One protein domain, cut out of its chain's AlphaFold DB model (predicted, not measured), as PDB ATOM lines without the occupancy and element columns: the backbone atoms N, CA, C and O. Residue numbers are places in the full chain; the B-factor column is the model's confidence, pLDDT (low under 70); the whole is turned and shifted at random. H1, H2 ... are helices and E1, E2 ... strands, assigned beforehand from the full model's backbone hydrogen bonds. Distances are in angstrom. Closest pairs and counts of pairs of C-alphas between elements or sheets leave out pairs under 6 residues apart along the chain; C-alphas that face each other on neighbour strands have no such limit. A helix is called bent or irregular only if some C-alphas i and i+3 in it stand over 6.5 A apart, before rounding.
ATOM      1  N   ALA A  20     211.636 276.872 261.398       90.50
ATOM      2  CA  ALA A  20     210.980 276.306 260.220       90.50
ATOM      3  C   ALA A  20     211.883 276.270 258.971       90.50
ATOM      4  O   ALA A  20     211.493 275.707 257.945       90.50
ATOM      5  N   ARG A  21     213.068 276.888 259.026       90.44
ATOM      6  CA  ARG A  21     213.999 276.956 257.899       90.44
ATOM      7  C   ARG A  21     214.744 275.631 257.738       90.44
ATOM      8  O   ARG A  21     215.316 275.108 258.688       90.44
ATOM      9  N   GLY A  22     214.777 275.116 256.511       91.56
ATOM     10  CA  GLY A  22     215.718 274.066 256.131       91.56
ATOM     11  C   GLY A  22     217.108 274.663 255.919       91.56
ATOM     12  O   GLY A  22     217.233 275.665 255.215       91.56
ATOM     13  N   PHE A  23     218.126 274.053 256.520       93.88
ATOM     14  CA  PHE A  23     219.530 274.415 256.324       93.88
ATOM     15  C   PHE A  23     220.216 273.353 255.471       93.88
ATOM     16  O   PHE A  23     219.947 272.162 255.642       93.88
ATOM     17  N   ALA A  24     221.083 273.780 254.555       92.19
ATOM     18  CA  ALA A  24     221.848 272.866 253.714       92.19
ATOM     19  C   ALA A  24     222.918 272.114 254.521       92.19
ATOM     20  O   ALA A  24     223.184 270.941 254.254       92.19
ATOM     21  N   ASP A  25     223.494 272.778 255.526       94.62
ATOM     22  CA  ASP A  25     224.542 272.248 256.392       94.62
ATOM     23  C   ASP A  25     224.542 272.931 257.783       94.62
ATOM     24  O   ASP A  25     223.812 273.906 258.012       94.62
ATOM     25  N   PRO A  26     225.320 272.408 258.754       92.81
ATOM     26  CA  PRO A  26     225.418 272.999 260.087       92.81
ATOM     27  C   PRO A  26     226.005 274.415 260.113       92.81
ATOM     28  O   PRO A  26     225.640 275.193 260.995       92.81
ATOM     29  N   ASP A  27     226.883 274.770 259.174       92.25
ATOM     30  CA  ASP A  27     227.551 276.074 259.160       92.25
ATOM     31  C   ASP A  27     226.553 277.181 258.801       92.25
ATOM     32  O   ASP A  27     226.532 278.238 259.443       92.25
ATOM     33  N   GLU A  28     225.658 276.912 257.844       92.38
ATOM     34  CA  GLU A  28     224.539 277.793 257.502       92.38
ATOM     35  C   GLU A  28     223.602 277.993 258.705       92.38
ATOM     36  O   GLU A  28     223.194 279.123 259.003       92.38
ATOM     37  N   ALA A  29     223.292 276.913 259.430       93.56
ATOM     38  CA  ALA A  29     222.451 276.975 260.623       93.56
ATOM     39  C   ALA A  29     223.087 277.836 261.725       93.56
ATOM     40  O   ALA A  29     222.427 278.718 262.279       93.56
ATOM     41  N   ILE A  30     224.377 277.634 262.015       94.19
ATOM     42  CA  ILE A  30     225.109 278.400 263.031       94.19
ATOM     43  C   ILE A  30     225.168 279.882 262.654       94.19
ATOM     44  O   ILE A  30     224.922 280.740 263.506       94.19
ATOM     45  N   ALA A  31     225.441 280.203 261.386       92.62
ATOM     46  CA  ALA A  31     225.467 281.583 260.913       92.62
ATOM     47  C   ALA A  31     224.103 282.272 261.088       92.62
ATOM     48  O   ALA A  31     224.030 283.391 261.600       92.62
ATOM     49  N   ALA A  32     223.009 281.596 260.727       93.56
ATOM     50  CA  ALA A  32     221.663 282.142 260.869       93.56
ATOM     51  C   ALA A  32     221.258 282.337 262.344       93.56
ATOM     52  O   ALA A  32     220.670 283.365 262.692       93.56
ATOM     53  N   VAL A  33     221.619 281.391 263.220       94.69
ATOM     54  CA  VAL A  33     221.429 281.519 264.674       94.69
ATOM     55  C   VAL A  33     222.223 282.703 265.222       94.69
ATOM     56  O   VAL A  33     221.672 283.490 265.984       94.69
ATOM     57  N   LEU A  34     223.488 282.870 264.829       95.44
ATOM     58  CA  LEU A  34     224.329 283.974 265.299       95.44
ATOM     59  C   LEU A  34     223.774 285.343 264.909       95.44
ATOM     60  O   LEU A  34     223.751 286.245 265.746       95.44
ATOM     61  N   VAL A  35     223.290 285.495 263.673       93.94
ATOM     62  CA  VAL A  35     222.620 286.728 263.230       93.94
ATOM     63  C   VAL A  35     221.379 286.991 264.078       93.94
ATOM     64  O   VAL A  35     221.189 288.107 264.556       93.94
ATOM     65  N   LEU A  36     220.566 285.961 264.322       93.62
ATOM     66  CA  LEU A  36     219.383 286.108 265.159       93.62
ATOM     67  C   LEU A  36     219.750 286.507 266.594       93.62
ATOM     68  O   LEU A  36     219.159 287.437 267.127       93.62
ATOM     69  N   VAL A  37     220.729 285.846 267.213       93.06
ATOM     70  CA  VAL A  37     221.197 286.164 268.572       93.06
ATOM     71  C   VAL A  37     221.706 287.599 268.649       93.06
ATOM     72  O   VAL A  37     221.318 288.325 269.561       93.06
ATOM     73  N   ARG A  38     222.520 288.028 267.678       94.31
ATOM     74  CA  ARG A  38     223.015 289.404 267.581       94.31
ATOM     75  C   ARG A  38     221.856 290.403 267.596       94.31
ATOM     76  O   ARG A  38     221.830 291.308 268.427       94.31
ATOM     77  N   ASP A  39     220.886 290.197 266.710       91.50
ATOM     78  CA  ASP A  39     219.750 291.100 266.535       91.50
ATOM     79  C   ASP A  39     218.803 291.086 267.748       91.50
ATOM     80  O   ASP A  39     218.273 292.128 268.128       91.50
ATOM     81  N   LEU A  40     218.591 289.920 268.371       91.00
ATOM     82  CA  LEU A  40     217.733 289.764 269.549       91.00
ATOM     83  C   LEU A  40     218.334 290.395 270.803       91.00
ATOM     84  O   LEU A  40     217.604 290.973 271.605       91.00
ATOM     85  N   LEU A  41     219.649 290.270 270.980       90.25
ATOM     86  CA  LEU A  41     220.355 290.836 272.128       90.25
ATOM     87  C   LEU A  41     220.754 292.301 271.908       90.25
ATOM     88  O   LEU A  41     221.223 292.945 272.843       90.25
ATOM     89  N   GLY A  42     220.577 292.833 270.694       90.75
ATOM     90  CA  GLY A  42     220.959 294.202 270.349       90.75
ATOM     91  C   GLY A  42     222.466 294.451 270.448       90.75
ATOM     92  O   GLY A  42     222.884 295.576 270.713       90.75
ATOM     93  N   VAL A  43     223.281 293.409 270.275       93.38
ATOM     94  CA  VAL A  43     224.747 293.514 270.285       93.38
ATOM     95  C   VAL A  43     225.264 293.742 268.868       93.38
ATOM     96  O   VAL A  43     224.656 293.297 267.903       93.38
ATOM     97  N   SER A  44     226.403 294.414 268.712       94.25
ATOM     98  CA  SER A  44     226.965 294.681 267.377       94.25
ATOM     99  C   SER A  44     227.543 293.434 266.703       94.25
ATOM    100  O   SER A  44     227.620 293.364 265.474       94.25
ATOM    101  N   THR A  45     227.951 292.455 267.512       93.62
ATOM    102  CA  THR A  45     228.754 291.317 267.066       93.62
ATOM    103  C   THR A  45     228.455 290.089 267.912       93.62
ATOM    104  O   THR A  45     228.419 290.170 269.140       93.62
ATOM    105  N   ALA A  46     228.279 288.943 267.258       95.00
ATOM    106  CA  ALA A  46     228.195 287.634 267.894       95.00
ATOM    107  C   ALA A  46     229.157 286.657 267.205       95.00
ATOM    108  O   ALA A  46     229.280 286.649 265.977       95.00
ATOM    109  N   LEU A  47     229.842 285.835 268.000       94.88
ATOM    110  CA  LEU A  47     230.896 284.935 267.537       94.88
ATOM    111  C   LEU A  47     230.707 283.543 268.142       94.88
ATOM    112  O   LEU A  47     230.403 283.416 269.327       94.88
ATOM    113  N   VAL A  48     230.976 282.504 267.353       94.81
ATOM    114  CA  VAL A  48     231.351 281.186 267.882       94.81
ATOM    115  C   VAL A  48     232.860 281.073 267.753       94.81
ATOM    116  O   VAL A  48     233.406 281.198 266.656       94.81
ATOM    117  N   VAL A  49     233.534 280.840 268.872       93.75
ATOM    118  CA  VAL A  49     234.996 280.802 268.949       93.75
ATOM    119  C   VAL A  49     235.485 279.438 269.417       93.75
ATOM    120  O   VAL A  49     234.867 278.792 270.263       93.75
ATOM    121  N   ARG A  50     236.637 279.015 268.898       93.25
ATOM    122  CA  ARG A  50     237.425 277.915 269.455       93.25
ATOM    123  C   ARG A  50     238.635 278.495 270.167       93.25
ATOM    124  O   ARG A  50     239.400 279.243 269.558       93.25
ATOM    125  N   ARG A  51     238.822 278.137 271.435       91.62
ATOM    126  CA  ARG A  51     240.041 278.488 272.167       91.62
ATOM    127  C   ARG A  51     241.184 277.591 271.717       91.62
ATOM    128  O   ARG A  51     241.009 276.376 271.664       91.62
ATOM    129  N   ASP A  52     242.332 278.187 271.449       91.94
ATOM    130  CA  ASP A  52     243.591 277.485 271.229       91.94
ATOM    131  C   ASP A  52     244.700 278.215 271.995       91.94
ATOM    132  O   ASP A  52     245.120 279.314 271.619       91.94
ATOM    133  N   GLY A  53     245.081 277.654 273.147       91.56
ATOM    134  CA  GLY A  53     245.966 278.303 274.115       91.56
ATOM    135  C   GLY A  53     245.453 279.683 274.545       91.56
ATOM    136  O   GLY A  53     244.388 279.803 275.168       91.56
ATOM    137  N   ASP A  54     246.220 280.708 274.174       92.44
ATOM    138  CA  ASP A  54     245.972 282.125 274.475       92.44
ATOM    139  C   ASP A  54     245.290 282.875 273.323       92.44
ATOM    140  O   ASP A  54     245.252 284.105 273.297       92.44
ATOM    141  N   THR A  55     244.740 282.143 272.357       92.62
ATOM    142  CA  THR A  55     244.006 282.722 271.234       92.62
ATOM    143  C   THR A  55     242.582 282.199 271.162       92.62
ATOM    144  O   THR A  55     242.288 281.039 271.464       92.62
ATOM    145  N   TRP A  56     241.685 283.067 270.717       93.38
ATOM    146  CA  TRP A  56     240.378 282.700 270.208       93.38
ATOM    147  C   TRP A  56     240.404 282.713 268.694       93.38
ATOM    148  O   TRP A  56     240.767 283.711 268.082       93.38
ATOM    149  N   ASN A  57     239.948 281.631 268.085       93.94
ATOM    150  CA  ASN A  57     239.752 281.560 266.647       93.94
ATOM    151  C   ASN A  57     238.253 281.620 266.367       93.94
ATOM    152  O   ASN A  57     237.511 280.726 266.782       93.94
ATOM    153  N   ALA A  58     237.803 282.680 265.703       94.31
ATOM    154  CA  ALA A  58     236.404 282.868 265.354       94.31
ATOM    155  C   ALA A  58     236.008 281.879 264.254       94.31
ATOM    156  O   ALA A  58     236.358 282.056 263.094       94.31
ATOM    157  N   ALA A  59     235.289 280.818 264.611       94.12
ATOM    158  CA  ALA A  59     234.812 279.823 263.659       94.12
ATOM    159  C   ALA A  59     233.624 280.359 262.848       94.12
ATOM    160  O   ALA A  59     233.574 280.189 261.634       94.12
ATOM    161  N   HIS A  60     232.709 281.070 263.512       95.94
ATOM    162  CA  HIS A  60     231.559 281.706 262.875       95.94
ATOM    163  C   HIS A  60     231.375 283.119 263.413       95.94
ATOM    164  O   HIS A  60     231.583 283.371 264.604       95.94
ATOM    165  N   VAL A  61     230.973 284.030 262.530       95.25
ATOM    166  CA  VAL A  61     230.914 285.464 262.813       95.25
ATOM    167  C   VAL A  61     229.625 286.056 262.266       95.25
ATOM    168  O   VAL A  61     229.331 285.920 261.081       95.25
ATOM    169  N   ALA A  62     228.891 286.760 263.123       95.75
ATOM    170  CA  ALA A  62     227.871 287.718 262.730       95.75
ATOM    171  C   ALA A  62     228.299 289.093 263.246       95.75
ATOM    172  O   ALA A  62     228.060 289.431 264.404       95.75
ATOM    173  N   ASP A  63     228.957 289.876 262.394       93.31
ATOM    174  CA  ASP A  63     229.514 291.180 262.747       93.31
ATOM    175  C   ASP A  63     228.883 292.297 261.917       93.31
ATOM    176  O   ASP A  63     228.627 292.133 260.726       93.31
ATOM    177  N   ALA A  64     228.607 293.428 262.562       90.56
ATOM    178  CA  ALA A  64     228.123 294.638 261.905       90.56
ATOM    179  C   ALA A  64     228.995 295.874 262.182       90.56
ATOM    180  O   ALA A  64     228.662 296.950 261.686       90.56
ATOM    181  N   ALA A  65     230.072 295.757 262.971       90.56
ATOM    182  CA  ALA A  65     230.788 296.929 263.482       90.56
ATOM    183  C   ALA A  65     232.315 296.859 263.386       90.56
ATOM    184  O   ALA A  65     232.940 297.899 263.190       90.56
ATOM    185  N   PHE A  66     232.923 295.679 263.529       88.00
ATOM    186  CA  PHE A  66     234.372 295.574 263.741       88.00
ATOM    187  C   PHE A  66     235.150 295.032 262.532       88.00
ATOM    188  O   PHE A  66     236.375 294.971 262.576       88.00
ATOM    189  N   GLY A  67     234.465 294.667 261.445       90.75
ATOM    190  CA  GLY A  67     235.079 294.075 260.256       90.75
ATOM    191  C   GLY A  67     235.599 292.655 260.495       90.75
ATOM    192  O   GLY A  67     236.556 292.240 259.843       90.75
ATOM    193  N   LEU A  68     235.007 291.921 261.440       90.69
ATOM    194  CA  LEU A  68     235.423 290.559 261.764       90.69
ATOM    195  C   LEU A  68     234.917 289.560 260.722       90.69
ATOM    196  O   LEU A  68     233.834 289.699 260.155       90.69
ATOM    197  N   PHE A  69     235.701 288.507 260.513       91.81
ATOM    198  CA  PHE A  69     235.419 287.451 259.549       91.81
ATOM    199  C   PHE A  69     235.751 286.072 260.140       91.81
ATOM    200  O   PHE A  69     236.595 285.975 261.035       91.81
ATOM    201  N   PRO A  70     235.103 284.991 259.668       92.62
ATOM    202  CA  PRO A  70     235.475 283.631 260.046       92.62
ATOM    203  C   PRO A  70     236.963 283.360 259.790       92.62
ATOM    204  O   PRO A  70     237.495 283.701 258.738       92.62
ATOM    205  N   GLY A  71     237.636 282.753 260.762       92.44
ATOM    206  CA  GLY A  71     239.082 282.551 260.782       92.44
ATOM    207  C   GLY A  71     239.868 283.683 261.446       92.44
ATOM    208  O   GLY A  71     241.072 283.531 261.631       92.44
ATOM    209  N   ALA A  72     239.225 284.788 261.840       92.31
ATOM    210  CA  ALA A  72     239.891 285.831 262.608       92.31
ATOM    211  C   ALA A  72     240.407 285.277 263.945       92.31
ATOM    212  O   ALA A  72     239.675 284.623 264.696       92.31
ATOM    213  N   THR A  73     241.670 285.570 264.241       93.19
ATOM    214  CA  THR A  73     242.304 285.238 265.515       93.19
ATOM    215  C   THR A  73     242.287 286.465 266.416       93.19
ATOM    216  O   THR A  73     242.765 287.532 266.036       93.19
ATOM    217  N   LEU A  74     241.737 286.302 267.613       90.06
ATOM    218  CA  LEU A  74     241.661 287.325 268.648       90.06
ATOM    219  C   LEU A  74     242.546 286.881 269.821       90.06
ATOM    220  O   LEU A  74     242.385 285.753 270.301       90.06
ATOM    221  N   PRO A  75     243.485 287.709 270.300       87.75
ATOM    222  CA  PRO A  75     244.228 287.401 271.517       87.75
ATOM    223  C   PRO A  75     243.278 287.313 272.718       87.75
ATOM    224  O   PRO A  75     242.420 288.175 272.891       87.75
ATOM    225  N   TRP A  76     243.440 286.295 273.571       81.44
ATOM    226  CA  TRP A  76     242.608 286.093 274.771       81.44
ATOM    227  C   TRP A  76     242.577 287.337 275.664       81.44
ATOM    228  O   TRP A  76     241.525 287.730 276.155       81.44
ATOM    229  N   GLN A  77     243.734 287.973 275.827       84.31
ATOM    230  CA  GLN A  77     243.922 289.175 276.642       84.31
ATOM    231  C   GLN A  77     243.233 290.432 276.088       84.31
ATOM    232  O   GLN A  77     243.006 291.367 276.845       84.31
ATOM    233  N   ASP A  78     242.906 290.446 274.793       77.44
ATOM    234  CA  ASP A  78     242.236 291.571 274.130       77.44
ATOM    235  C   ASP A  78     240.717 291.344 274.038       77.44
ATOM    236  O   ASP A  78     239.970 292.208 273.577       77.44
ATOM    237  N   THR A  79     240.248 290.169 274.470       65.00
ATOM    238  CA  THR A  79     238.829 289.842 274.586       65.00
ATOM    239  C   THR A  79     238.381 289.965 276.043       65.00
ATOM    240  O   THR A  79     238.866 289.212 276.883       65.00
TER     241      THR A  79
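AT A GLANCE: This is residues 20 to 79 of the 80 residues of an uncharacterized protein of uncultured Thermomicrobiales bacterium (UniProt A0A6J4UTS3). Two strands, E1 and E2, form a bent hairpin; helix H1 packs over the part where E1 begins and E2 ends, and the short strand E3 lies beside the start of E2, at the far end. The 60 printed residues hold one named helix and three named strands, in the order H1 E1 E2 E3, a mixed class. The sheet runs E1 E2 E3, antiparallel throughout. The whole is only just compact, close to loose, with a radius of gyration of the C-alphas of 12.3 A, and elongated, spanning 39 by 25 by 16 A.

IN THESE COORDINATES: E2, residues 55 to 63, is 18.8 A long and bends by 83 degrees at residue 60. E1, residues 45 to 52, is 20.7 A long and bends by 55 degrees at residue 48. E3 is residues 73 to 75, its last C-alpha at (244.228, 287.401, 271.517). H1, residues 26 to 41, is 22.1 A long, with C-alpha 26 at (225.418, 272.999, 260.087).

HOW THE PARTS SIT: E1, E2 and E3 form a meander, each strand the antiparallel neighbour of the one before. In the hairpin of E1 and E2, N 46 and O 62 are within hydrogen-bond range at 2.9 A. In the hairpin of E2 and E3, N 56 and O 74 are within range at 2.8 A. H1 is on the sheet, over E1 and E2, at a height over the sheet of 8.2 A. On the local plane it stands at 61 degrees to E2, only just across the strands. The closest C-alphas of H1 and E2 are those of Val 35 and Ala 62, 5.4 A apart. In H1 every O i to N i+4 pair is within hydrogen-bond range.

THE WHOLE: The C-alphas of Ala 20 and Gln 77, the two farthest apart, are 39.0 A apart. The printed part has no cut and no long link. Mean pLDDT of the printed part is 91.7; residue 79 is under 70.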